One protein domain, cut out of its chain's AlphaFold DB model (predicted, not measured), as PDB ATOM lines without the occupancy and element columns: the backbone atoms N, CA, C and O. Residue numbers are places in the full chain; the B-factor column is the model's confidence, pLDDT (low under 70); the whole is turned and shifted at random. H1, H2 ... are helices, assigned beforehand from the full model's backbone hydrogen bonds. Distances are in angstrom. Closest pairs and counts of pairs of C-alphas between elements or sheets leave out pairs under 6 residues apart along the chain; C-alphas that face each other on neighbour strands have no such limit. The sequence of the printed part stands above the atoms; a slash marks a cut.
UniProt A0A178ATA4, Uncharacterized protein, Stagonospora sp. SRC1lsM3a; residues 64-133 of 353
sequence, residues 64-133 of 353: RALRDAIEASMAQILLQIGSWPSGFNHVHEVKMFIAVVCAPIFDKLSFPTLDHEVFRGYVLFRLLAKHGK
ATOM      1  N   ARG A  64      -2.460 -44.254  20.093       86.75
ATOM      2  CA  ARG A  64      -3.729 -43.824  19.488       86.75
ATOM      3  C   ARG A  64      -4.411 -42.797  20.379       86.75
ATOM      4  O   ARG A  64      -4.602 -41.678  19.921       86.75
ATOM      5  N   ALA A  65      -4.616 -43.111  21.658       88.69
ATOM      6  CA  ALA A  65      -5.164 -42.159  22.623       88.69
ATOM      7  C   ALA A  65      -4.372 -40.839  22.686       88.69
ATOM      8  O   ALA A  65      -4.967 -39.764  22.694       88.69
ATOM      9  N   LEU A  66      -3.032 -40.891  22.668       87.31
ATOM     10  CA  LEU A  66      -2.189 -39.691  22.640       87.31
ATOM     11  C   LEU A  66      -2.426 -38.868  21.370       87.31
ATOM     12  O   LEU A  66      -2.534 -37.643  21.430       87.31
ATOM     13  N   ARG A  67      -2.502 -39.526  20.211       86.25
ATOM     14  CA  ARG A  67      -2.772 -38.849  18.943       86.25
ATOM     15  C   ARG A  67      -4.150 -38.194  18.946       86.25
ATOM     16  O   ARG A  67      -4.242 -37.031  18.561       86.25
ATOM     17  N   ASP A  68      -5.173 -38.904  19.398       90.12
ATOM     18  CA  ASP A  68      -6.546 -38.404  19.449       90.12
ATOM     19  C   ASP A  68      -6.655 -37.224  20.424       90.12
ATOM     20  O   ASP A  68      -7.252 -36.200  20.095       90.12
ATOM     21  N   ALA A  69      -5.975 -37.296  21.574       91.25
ATOM     22  CA  ALA A  69      -5.883 -36.191  22.526       91.25
ATOM     23  C   ALA A  69      -5.172 -34.963  21.934       91.25
ATOM     24  O   ALA A  69      -5.631 -33.833  22.124       91.25
ATOM     25  N   ILE A  70      -4.081 -35.157  21.180       89.06
ATOM     26  CA  ILE A  70      -3.400 -34.068  20.466       89.06
ATOM     27  C   ILE A  70      -4.342 -33.443  19.430       89.06
ATOM     28  O   ILE A  70      -4.460 -32.220  19.373       89.06
ATOM     29  N   GLU A  71      -5.017 -34.253  18.614       88.81
ATOM     30  CA  GLU A  71      -5.917 -33.770  17.561       88.81
ATOM     31  C   GLU A  71      -7.138 -33.030  18.144       88.81
ATOM     32  O   GLU A  71      -7.499 -31.963  17.637       88.81
ATOM     33  N   ALA A  72      -7.707 -33.516  19.251       91.19
ATOM     34  CA  ALA A  72      -8.776 -32.840  19.987       91.19
ATOM     35  C   ALA A  72      -8.308 -31.503  20.588       91.19
ATOM     36  O   ALA A  72      -8.973 -30.479  20.422       91.19
ATOM     37  N   SER A  73      -7.126 -31.478  21.212       90.88
ATOM     38  CA  SER A  73      -6.529 -30.256  21.772       90.88
ATOM     39  C   SER A  73      -6.259 -29.212  20.688       90.88
ATOM     40  O   SER A  73      -6.550 -28.029  20.852       90.88
ATOM     41  N   MET A  74      -5.761 -29.654  19.529       90.00
ATOM     42  CA  MET A  74      -5.604 -28.791  18.361       90.00
ATOM     43  C   MET A  74      -6.944 -28.220  17.899       90.00
ATOM     44  O   MET A  74      -7.006 -27.039  17.573       90.00
ATOM     45  N   ALA A  75      -8.009 -29.025  17.851       88.75
ATOM     46  CA  ALA A  75      -9.332 -28.544  17.461       88.75
ATOM     47  C   ALA A  75      -9.844 -27.460  18.424       88.75
ATOM     48  O   ALA A  75     -10.323 -26.425  17.965       88.75
ATOM     49  N   GLN A  76      -9.663 -27.642  19.735       91.06
ATOM     50  CA  GLN A  76     -10.027 -26.640  20.745       91.06
ATOM     51  C   GLN A  76      -9.239 -25.334  20.585       91.06
ATOM     52  O   GLN A  76      -9.833 -24.258  20.593       91.06
ATOM     53  N   ILE A  77      -7.921 -25.419  20.375       89.25
ATOM     54  CA  ILE A  77      -7.072 -24.250  20.091       89.25
ATOM     55  C   ILE A  77      -7.563 -23.518  18.838       89.25
ATOM     56  O   ILE A  77      -7.677 -22.296  18.828       89.25
ATOM     57  N   LEU A  78      -7.879 -24.257  17.772       86.38
ATOM     58  CA  LEU A  78      -8.321 -23.661  16.513       86.38
ATOM     59  C   LEU A  78      -9.671 -22.955  16.615       86.38
ATOM     60  O   LEU A  78      -9.863 -21.966  15.918       86.38
ATOM     61  N   LEU A  79     -10.575 -23.424  17.478       90.06
ATOM     62  CA  LEU A  79     -11.847 -22.744  17.743       90.06
ATOM     63  C   LEU A  79     -11.660 -21.405  18.466       90.06
ATOM     64  O   LEU A  79     -12.503 -20.522  18.355       90.06
ATOM     65  N   GLN A  80     -10.565 -21.263  19.208       90.06
ATOM     66  CA  GLN A  80     -10.290 -20.096  20.047       90.06
ATOM     67  C   GLN A  80      -9.507 -19.022  19.288       90.06
ATOM     68  O   GLN A  80      -9.630 -17.829  19.561       90.06
ATOM     69  N   ILE A  81      -8.759 -19.427  18.260       90.19
ATOM     70  CA  ILE A  81      -8.133 -18.503  17.316       90.19
ATOM     71  C   ILE A  81      -9.200 -18.025  16.321       90.19
ATOM     72  O   ILE A  81      -9.375 -18.602  15.248       90.19
ATOM     73  N   GLY A  82      -9.904 -16.945  16.668       86.50
ATOM     74  CA  GLY A  82     -10.932 -16.348  15.804       86.50
ATOM     75  C   GLY A  82     -10.390 -15.827  14.465       86.50
ATOM     76  O   GLY A  82     -11.073 -15.889  13.444       86.50
ATOM     77  N   SER A  83      -9.138 -15.366  14.438       84.94
ATOM     78  CA  SER A  83      -8.446 -14.970  13.209       84.94
ATOM     79  C   SER A  83      -6.945 -15.211  13.319       84.94
ATOM     80  O   SER A  83      -6.322 -14.840  14.313       84.94
ATOM     81  N   TRP A  84      -6.358 -15.783  12.271       83.25
ATOM     82  CA  TRP A  84      -4.910 -15.896  12.144       83.25
ATOM     83  C   TRP A  84      -4.322 -14.596  11.576       83.25
ATOM     84  O   TRP A  84      -4.893 -14.053  10.627       83.25
ATOM     85  N   PRO A  85      -3.175 -14.117  12.089       85.00
ATOM     86  CA  PRO A  85      -2.395 -13.080  11.427       85.00
ATOM     87  C   PRO A  85      -2.124 -13.451   9.965       85.00
ATOM     88  O   PRO A  85      -1.938 -14.625   9.632       85.00
ATOM     89  N   SER A  86      -2.078 -12.449   9.084       73.75
ATOM     90  CA  SER A  86      -1.873 -12.634   7.636       73.75
ATOM     91  C   SER A  86      -0.542 -13.306   7.283       73.75
ATOM     92  O   SER A  86      -0.366 -13.801   6.171       73.75
ATOM     93  N   GLY A  87       0.393 -13.343   8.228       70.62
ATOM     94  CA  GLY A  87       1.627 -14.095   8.143       70.62
ATOM     95  C   GLY A  87       2.384 -14.040   9.461       70.62
ATOM     96  O   GLY A  87       2.132 -13.182  10.302       70.62
ATOM     97  N   PHE A  88       3.323 -14.966   9.603       72.56
ATOM     98  CA  PHE A  88       4.353 -14.936  10.631       72.56
ATOM     99  C   PHE A  88       5.694 -15.031   9.921       72.56
ATOM    100  O   PHE A  88       5.838 -15.824   8.986       72.56
ATOM    101  N   ASN A  89       6.670 -14.248  10.362       67.75
ATOM    102  CA  ASN A  89       8.013 -14.262   9.793       67.75
ATOM    103  C   ASN A  89       8.790 -15.492  10.279       67.75
ATOM    104  O   ASN A  89       9.576 -16.083   9.537       67.75
ATOM    105  N   HIS A  90       8.534 -15.919  11.520       72.88
ATOM    106  CA  HIS A  90       9.256 -17.012  12.165       72.88
ATOM    107  C   HIS A  90       8.326 -17.969  12.915       72.88
ATOM    108  O   HIS A  90       7.307 -17.568  13.470       72.88
ATOM    109  N   VAL A  91       8.722 -19.246  13.013       70.56
ATOM    110  CA  VAL A  91       8.005 -20.256  13.821       70.56
ATOM    111  C   VAL A  91       7.861 -19.798  15.277       70.56
ATOM    112  O   VAL A  91       6.857 -20.092  15.920       70.56
ATOM    113  N   HIS A  92       8.847 -19.057  15.791       77.31
ATOM    114  CA  HIS A  92       8.808 -18.502  17.139       77.31
ATOM    115  C   HIS A  92       7.668 -17.490  17.325       77.31
ATOM    116  O   HIS A  92       6.963 -17.574  18.323       77.31
ATOM    117  N   GLU A  93       7.401 -16.615  16.350       81.12
ATOM    118  CA  GLU A  93       6.263 -15.685  16.415       81.12
ATOM    119  C   GLU A  93       4.930 -16.438  16.457       81.12
ATOM    120  O   GLU A  93       4.042 -16.078  17.224       81.12
ATOM    121  N   VAL A  94       4.807 -17.532  15.696       81.88
ATOM    122  CA  VAL A  94       3.613 -18.386  15.741       81.88
ATOM    123  C   VAL A  94       3.466 -19.032  17.123       81.88
ATOM    124  O   VAL A  94       2.371 -19.045  17.679       81.88
ATOM    125  N   LYS A  95       4.564 -19.544  17.702       82.81
ATOM    126  CA  LYS A  95       4.571 -20.107  19.064       82.81
ATOM    127  C   LYS A  95       4.132 -19.067  20.092       82.81
ATOM    128  O   LYS A  95       3.280 -19.384  20.911       82.81
ATOM    129  N   MET A  96       4.672 -17.850  20.023       87.50
ATOM    130  CA  MET A  96       4.325 -16.755  20.932       87.50
ATOM    131  C   MET A  96       2.870 -16.321  20.763       87.50
ATOM    132  O   MET A  96       2.160 -16.190  21.752       87.50
ATOM    133  N   PHE A  97       2.389 -16.180  19.526       89.38
ATOM    134  CA  PHE A  97       0.989 -15.863  19.251       89.38
ATOM    135  C   PHE A  97       0.049 -16.917  19.831       89.38
ATOM    136  O   PHE A  97      -0.877 -16.578  20.563       89.38
ATOM    137  N   ILE A  98       0.310 -18.198  19.558       87.56
ATOM    138  CA  ILE A  98      -0.503 -19.285  20.102       87.56
ATOM    139  C   ILE A  98      -0.412 -19.285  21.635       87.56
ATOM    140  O   ILE A  98      -1.440 -19.401  22.291       87.56
ATOM    141  N   ALA A  99       0.780 -19.119  22.215       87.69
ATOM    142  CA  ALA A  99       0.968 -19.088  23.663       87.69
ATOM    143  C   ALA A  99       0.177 -17.957  24.334       87.69
ATOM    144  O   ALA A  99      -0.440 -18.208  25.361       87.69
ATOM    145  N   VAL A 100       0.153 -16.760  23.743       91.75
ATOM    146  CA  VAL A 100      -0.588 -15.601  24.266       91.75
ATOM    147  C   VAL A 100      -2.094 -15.775  24.080       91.75
ATOM    148  O   VAL A 100      -2.850 -15.642  25.036       91.75
ATOM    149  N   VAL A 101      -2.546 -16.108  22.868       90.69
ATOM    150  CA  VAL A 101      -3.981 -16.207  22.544       90.69
ATOM    151  C   VAL A 101      -4.636 -17.407  23.227       90.69
ATOM    152  O   VAL A 101      -5.791 -17.338  23.633       90.69
ATOM    153  N   CYS A 102      -3.901 -18.509  23.372       91.06
ATOM    154  CA  CYS A 102      -4.425 -19.769  23.895       91.06
ATOM    155  C   CYS A 102      -3.932 -20.083  25.313       91.06
ATOM    156  O   CYS A 102      -4.101 -21.221  25.751       91.06
ATOM    157  N   ALA A 103      -3.347 -19.118  26.039       91.50
ATOM    158  CA  ALA A 103      -2.884 -19.316  27.419       91.50
ATOM    159  C   ALA A 103      -3.933 -20.017  28.312       91.50
ATOM    160  O   ALA A 103      -3.599 -21.051  28.887       91.50
ATOM    161  N   PRO A 104      -5.222 -19.600  28.328       91.62
ATOM    162  CA  PRO A 104      -6.229 -20.221  29.199       91.62
ATOM    163  C   PRO A 104      -6.548 -21.685  28.865       91.62
ATOM    164  O   PRO A 104      -7.143 -22.400  29.671       91.62
ATOM    165  N   ILE A 105      -6.231 -22.116  27.643       89.69
ATOM    166  CA  ILE A 105      -6.450 -23.485  27.169       89.69
ATOM    167  C   ILE A 105      -5.223 -24.325  27.488       89.69
ATOM    168  O   ILE A 105      -5.380 -25.471  27.890       89.69
ATOM    169  N   PHE A 106      -4.019 -23.763  27.339       87.44
ATOM    170  CA  PHE A 106      -2.775 -24.479  27.607       87.44
ATOM    171  C   PHE A 106      -2.681 -24.985  29.037       87.44
ATOM    172  O   PHE A 106      -2.288 -26.133  29.218       87.44
ATOM    173  N   ASP A 107      -3.141 -24.202  30.009       88.25
ATOM    174  CA  ASP A 107      -3.168 -24.620  31.415       88.25
ATOM    175  C   ASP A 107      -4.110 -25.813  31.660       88.25
ATOM    176  O   ASP A 107      -3.985 -26.530  32.648       88.25
ATOM    177  N   LYS A 108      -5.053 -26.052  30.740       89.31
ATOM    178  CA  LYS A 108      -6.004 -27.172  30.780       89.31
ATOM    179  C   LYS A 108      -5.562 -28.357  29.926       89.31
ATOM    180  O   LYS A 108      -6.147 -29.436  30.042       89.31
ATOM    181  N   LEU A 109      -4.555 -28.186  29.065       89.00
ATOM    182  CA  LEU A 109      -4.027 -29.279  28.262       89.00
ATOM    183  C   LEU A 109      -3.224 -30.208  29.164       89.00
ATOM    184  O   LEU A 109      -2.183 -29.855  29.716       89.00
ATOM    185  N   SER A 110      -3.722 -31.425  29.299       90.94
ATOM    186  CA  SER A 110      -3.071 -32.468  30.070       90.94
ATOM    187  C   SER A 110      -3.268 -33.801  29.377       90.94
ATOM    188  O   SER A 110      -4.286 -34.040  28.724       90.94
ATOM    189  N   PHE A 111      -2.272 -34.667  29.508       89.88
ATOM    190  CA  PHE A 111      -2.396 -36.062  29.138       89.88
ATOM    191  C   PHE A 111      -1.902 -36.888  30.328       89.88
ATOM    192  O   PHE A 111      -0.765 -36.676  30.739       89.88
ATOM    193  N   PRO A 112      -2.706 -37.802  30.904       86.62
ATOM    194  CA  PRO A 112      -2.440 -38.373  32.232       86.62
ATOM    195  C   PRO A 112      -1.059 -39.010  32.425       86.62
ATOM    196  O   PRO A 112      -0.557 -39.080  33.539       86.62
ATOM    197  N   THR A 113      -0.448 -39.494  31.348       83.69
ATOM    198  CA  THR A 113       0.825 -40.224  31.378       83.69
ATOM    199  C   THR A 113       1.991 -39.431  30.788       83.69
ATOM    200  O   THR A 113       3.051 -40.005  30.543       83.69
ATOM    201  N   LEU A 114       1.792 -38.157  30.445       84.31
ATOM    202  CA  LEU A 114       2.813 -37.328  29.816       84.31
ATOM    203  C   LEU A 114       2.928 -36.003  30.559       84.31
ATOM    204  O   LEU A 114       1.926 -35.397  30.924       84.31
ATOM    205  N   ASP A 115       4.163 -35.550  30.745       89.00
ATOM    206  CA  ASP A 115       4.427 -34.235  31.312       89.00
ATOM    207  C   ASP A 115       3.705 -33.130  30.516       89.00
ATOM    208  O   ASP A 115       3.636 -33.174  29.279       89.00
ATOM    209  N   HIS A 116       3.148 -32.150  31.234       87.56
ATOM    210  CA  HIS A 116       2.323 -31.094  30.646       87.56
ATOM    211  C   HIS A 116       3.085 -30.272  29.600       87.56
ATOM    212  O   HIS A 116       2.533 -29.982  28.535       87.56
ATOM    213  N   GLU A 117       4.359 -29.949  29.845       87.31
ATOM    214  CA  GLU A 117       5.174 -29.176  28.903       87.31
ATOM    215  C   GLU A 117       5.488 -29.993  27.648       87.31
ATOM    216  O   GLU A 117       5.432 -29.488  26.520       87.31
ATOM    217  N   VAL A 118       5.733 -31.294  27.814       85.12
ATOM    218  CA  VAL A 118       5.968 -32.208  26.690       85.12
ATOM    219  C   VAL A 118       4.708 -32.350  25.829       85.12
ATOM    220  O   VAL A 118       4.780 -32.230  24.601       85.12
ATOM    221  N   PHE A 119       3.538 -32.555  26.443       88.19
ATOM    222  CA  PHE A 119       2.266 -32.639  25.718       88.19
ATOM    223  C   PHE A 119       1.953 -31.335  24.973       88.19
ATOM    224  O   PHE A 119       1.635 -31.355  23.778       88.19
ATOM    225  N   ARG A 120       2.133 -30.189  25.640       87.75
ATOM    226  CA  ARG A 120       1.999 -28.857  25.042       87.75
ATOM    227  C   ARG A 120       2.913 -28.683  23.831       87.75
ATOM    228  O   ARG A 120       2.465 -28.200  22.786       87.75
ATOM    229  N   GLY A 121       4.166 -29.123  23.938       83.31
ATOM    230  CA  GLY A 121       5.129 -29.133  22.839       83.31
ATOM    231  C   GLY A 121       4.635 -29.916  21.619       83.31
ATOM    232  O   GLY A 121       4.717 -29.412  20.494       83.31
ATOM    233  N   TYR A 122       4.054 -31.104  21.820       85.62
ATOM    234  CA  TYR A 122       3.485 -31.912  20.734       85.62
ATOM    235  C   TYR A 122       2.295 -31.244  20.047       85.62
ATOM    236  O   TYR A 122       2.230 -31.222  18.812       85.62
ATOM    237  N   VAL A 123       1.370 -30.683  20.831       86.56
ATOM    238  CA  VAL A 123       0.201 -29.966  20.305       86.56
ATOM    239  C   VAL A 123       0.653 -28.767  19.473       86.56
ATOM    240  O   VAL A 123       0.241 -28.636  18.319       86.56
ATOM    241  N   LEU A 124       1.570 -27.947  19.999       83.75
ATOM    242  CA  LEU A 124       2.149 -26.808  19.283       83.75
ATOM    243  C   LEU A 124       2.842 -27.242  17.991       83.75
ATOM    244  O   LEU A 124       2.560 -26.686  16.933       83.75
ATOM    245  N   PHE A 125       3.712 -28.253  18.040       81.25
ATOM    246  CA  PHE A 125       4.414 -28.751  16.856       81.25
ATOM    247  C   PHE A 125       3.444 -29.201  15.758       81.25
ATOM    248  O   PHE A 125       3.611 -28.848  14.589       81.25
ATOM    249  N   ARG A 126       2.393 -29.947  16.116       83.38
ATOM    250  CA  ARG A 126       1.382 -30.401  15.154       83.38
ATOM    251  C   ARG A 126       0.538 -29.257  14.606       83.38
ATOM    252  O   ARG A 126       0.247 -29.250  13.408       83.38
ATOM    253  N   LEU A 127       0.181 -28.284  15.440       82.56
ATOM    254  CA  LEU A 127      -0.530 -27.082  15.014       82.56
ATOM    255  C   LEU A 127       0.312 -26.280  14.013       82.56
ATOM    256  O   LEU A 127      -0.168 -25.940  12.933       82.56
ATOM    257  N   LEU A 128       1.600 -26.091  14.309       77.50
ATOM    258  CA  LEU A 128       2.569 -25.449  13.423       77.50
ATOM    259  C   LEU A 128       2.749 -26.220  12.115       77.50
ATOM    260  O   LEU A 128       2.712 -25.619  11.052       77.50
ATOM    261  N   ALA A 129       2.858 -27.547  12.148       76.75
ATOM    262  CA  ALA A 129       2.951 -28.351  10.929       76.75
ATOM    263  C   ALA A 129       1.678 -28.255  10.061       76.75
ATOM    264  O   ALA A 129       1.738 -28.327   8.830       76.75
ATOM    265  N   LYS A 130       0.504 -28.089  10.689       74.81
ATOM    266  CA  LYS A 130      -0.791 -27.990  10.002       74.81
ATOM    267  C   LYS A 130      -1.077 -26.584   9.459       74.81
ATOM    268  O   LYS A 130      -1.745 -26.490   8.426       74.81
ATOM    269  N   HIS A 131      -0.582 -25.529  10.110       67.50
ATOM    270  CA  HIS A 131      -0.881 -24.126   9.774       67.50
ATOM    271  C   HIS A 131       0.310 -23.353   9.192       67.50
ATOM    272  O   HIS A 131       0.119 -22.564   8.270       67.50
ATOM    273  N   GLY A 132       1.540 -23.672   9.590       63.56
ATOM    274  CA  GLY A 132       2.792 -23.309   8.914       63.56
ATOM    275  C   GLY A 132       2.993 -24.122   7.637       63.56
ATOM    276  O   GLY A 132       4.039 -24.720   7.394       63.56
ATOM    277  N   LYS A 133       1.943 -24.242   6.819       70.25
ATOM    278  CA  LYS A 133       2.031 -24.976   5.565       70.25
ATOM    279  C   LYS A 133       2.913 -24.169   4.635       70.25
ATOM    280  O   LYS A 133       2.473 -23.200   4.029       70.25
TER     281      LYS A 133
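What this domain is: This is residues 64 to 133 of the 353 residues of an uncharacterized protein of Stagonospora sp. SRC1lsM3a (UniProt A0A178ATA4). Two helices, H1 and H4, cross as an X at a steep angle, touching near the middle of each, while a shorter helix, H2, sits at the side of the X where H1 ends, its last residue near the last residue of H1. A very short helix, H3, follows H2 and lies near H1, H2 and H4. The printed part has 70 residues with four named helices, in the order H1, H2, H3, H4, and no named strand; its class is all helix. It is compact, with a radius of gyration of the C-alphas of 11.7 A, and elongated in outline, with spans of 36 by 23 by 19 A.

How they stand to each other: H1, residues 64 to 80, is the longest helix and touches H4, residues 116 to 131, with its residues 70 to 74 alone. Their closest C-alphas, those of Ile 70 and Val 123, are 5.5 A apart. H1 and H4 run the same way at a steep tilt of 67 degrees. H4 in turn only just touches H2, residues 91 to 101, with 3 pairs of C-alphas within 8 A. H4 touches H2 with residues 124 to 128 alone, and the closest C-alphas of the two helices are those of Lys 95 and Leu 124, 7.1 A apart. H2 and H4 run opposite ways at a steep tilt of 66 degrees. H1 and H2 are close but not clearly touching, with the C-alphas of Gln 80 and Val 101 closest at 7.8 A. Their lines are about perpendicular, but only just, at 71 degrees. H3, residues 103 to 106, is close to but not clearly touching H1, H2 and H4. Its closest C-alpha pairs are Ile 105 with Ile 77 of H1 at 7.1 A, Phe 106 with Ala 99 of H2 at 7.7 A, and Phe 106 with Arg 120 of H4 at 7.0 A. In H1, H2 and H4 every O i to N i+4 pair is within hydrogen-bond range; H3 is too short for such a pair.

Where its parts are: H1 begins at C-alpha 64, at (-3.729, -43.824, 19.488), and spans 24.6 A to C-alpha 80. H4 spans 22.2 A, ending at C-alpha 131, at (-0.881, -24.126, 9.774). H2 spans 15.4 A from C-alpha 91, at (8.005, -20.256, 13.821), to C-alpha 101. H3 has four residues.

The domain as a whole: The two C-alphas farthest apart, those of Ser 86 and Thr 113, are separated by 36.5 A. The printed part has no cut. The link from H2 to H3 is tight, while those from H1 to H2 and from H3 to H4 are short, with 10 and 9 residues. The mean pLDDT of the printed part is 84.7; residue 89 and residues 131 to 132 are under 70.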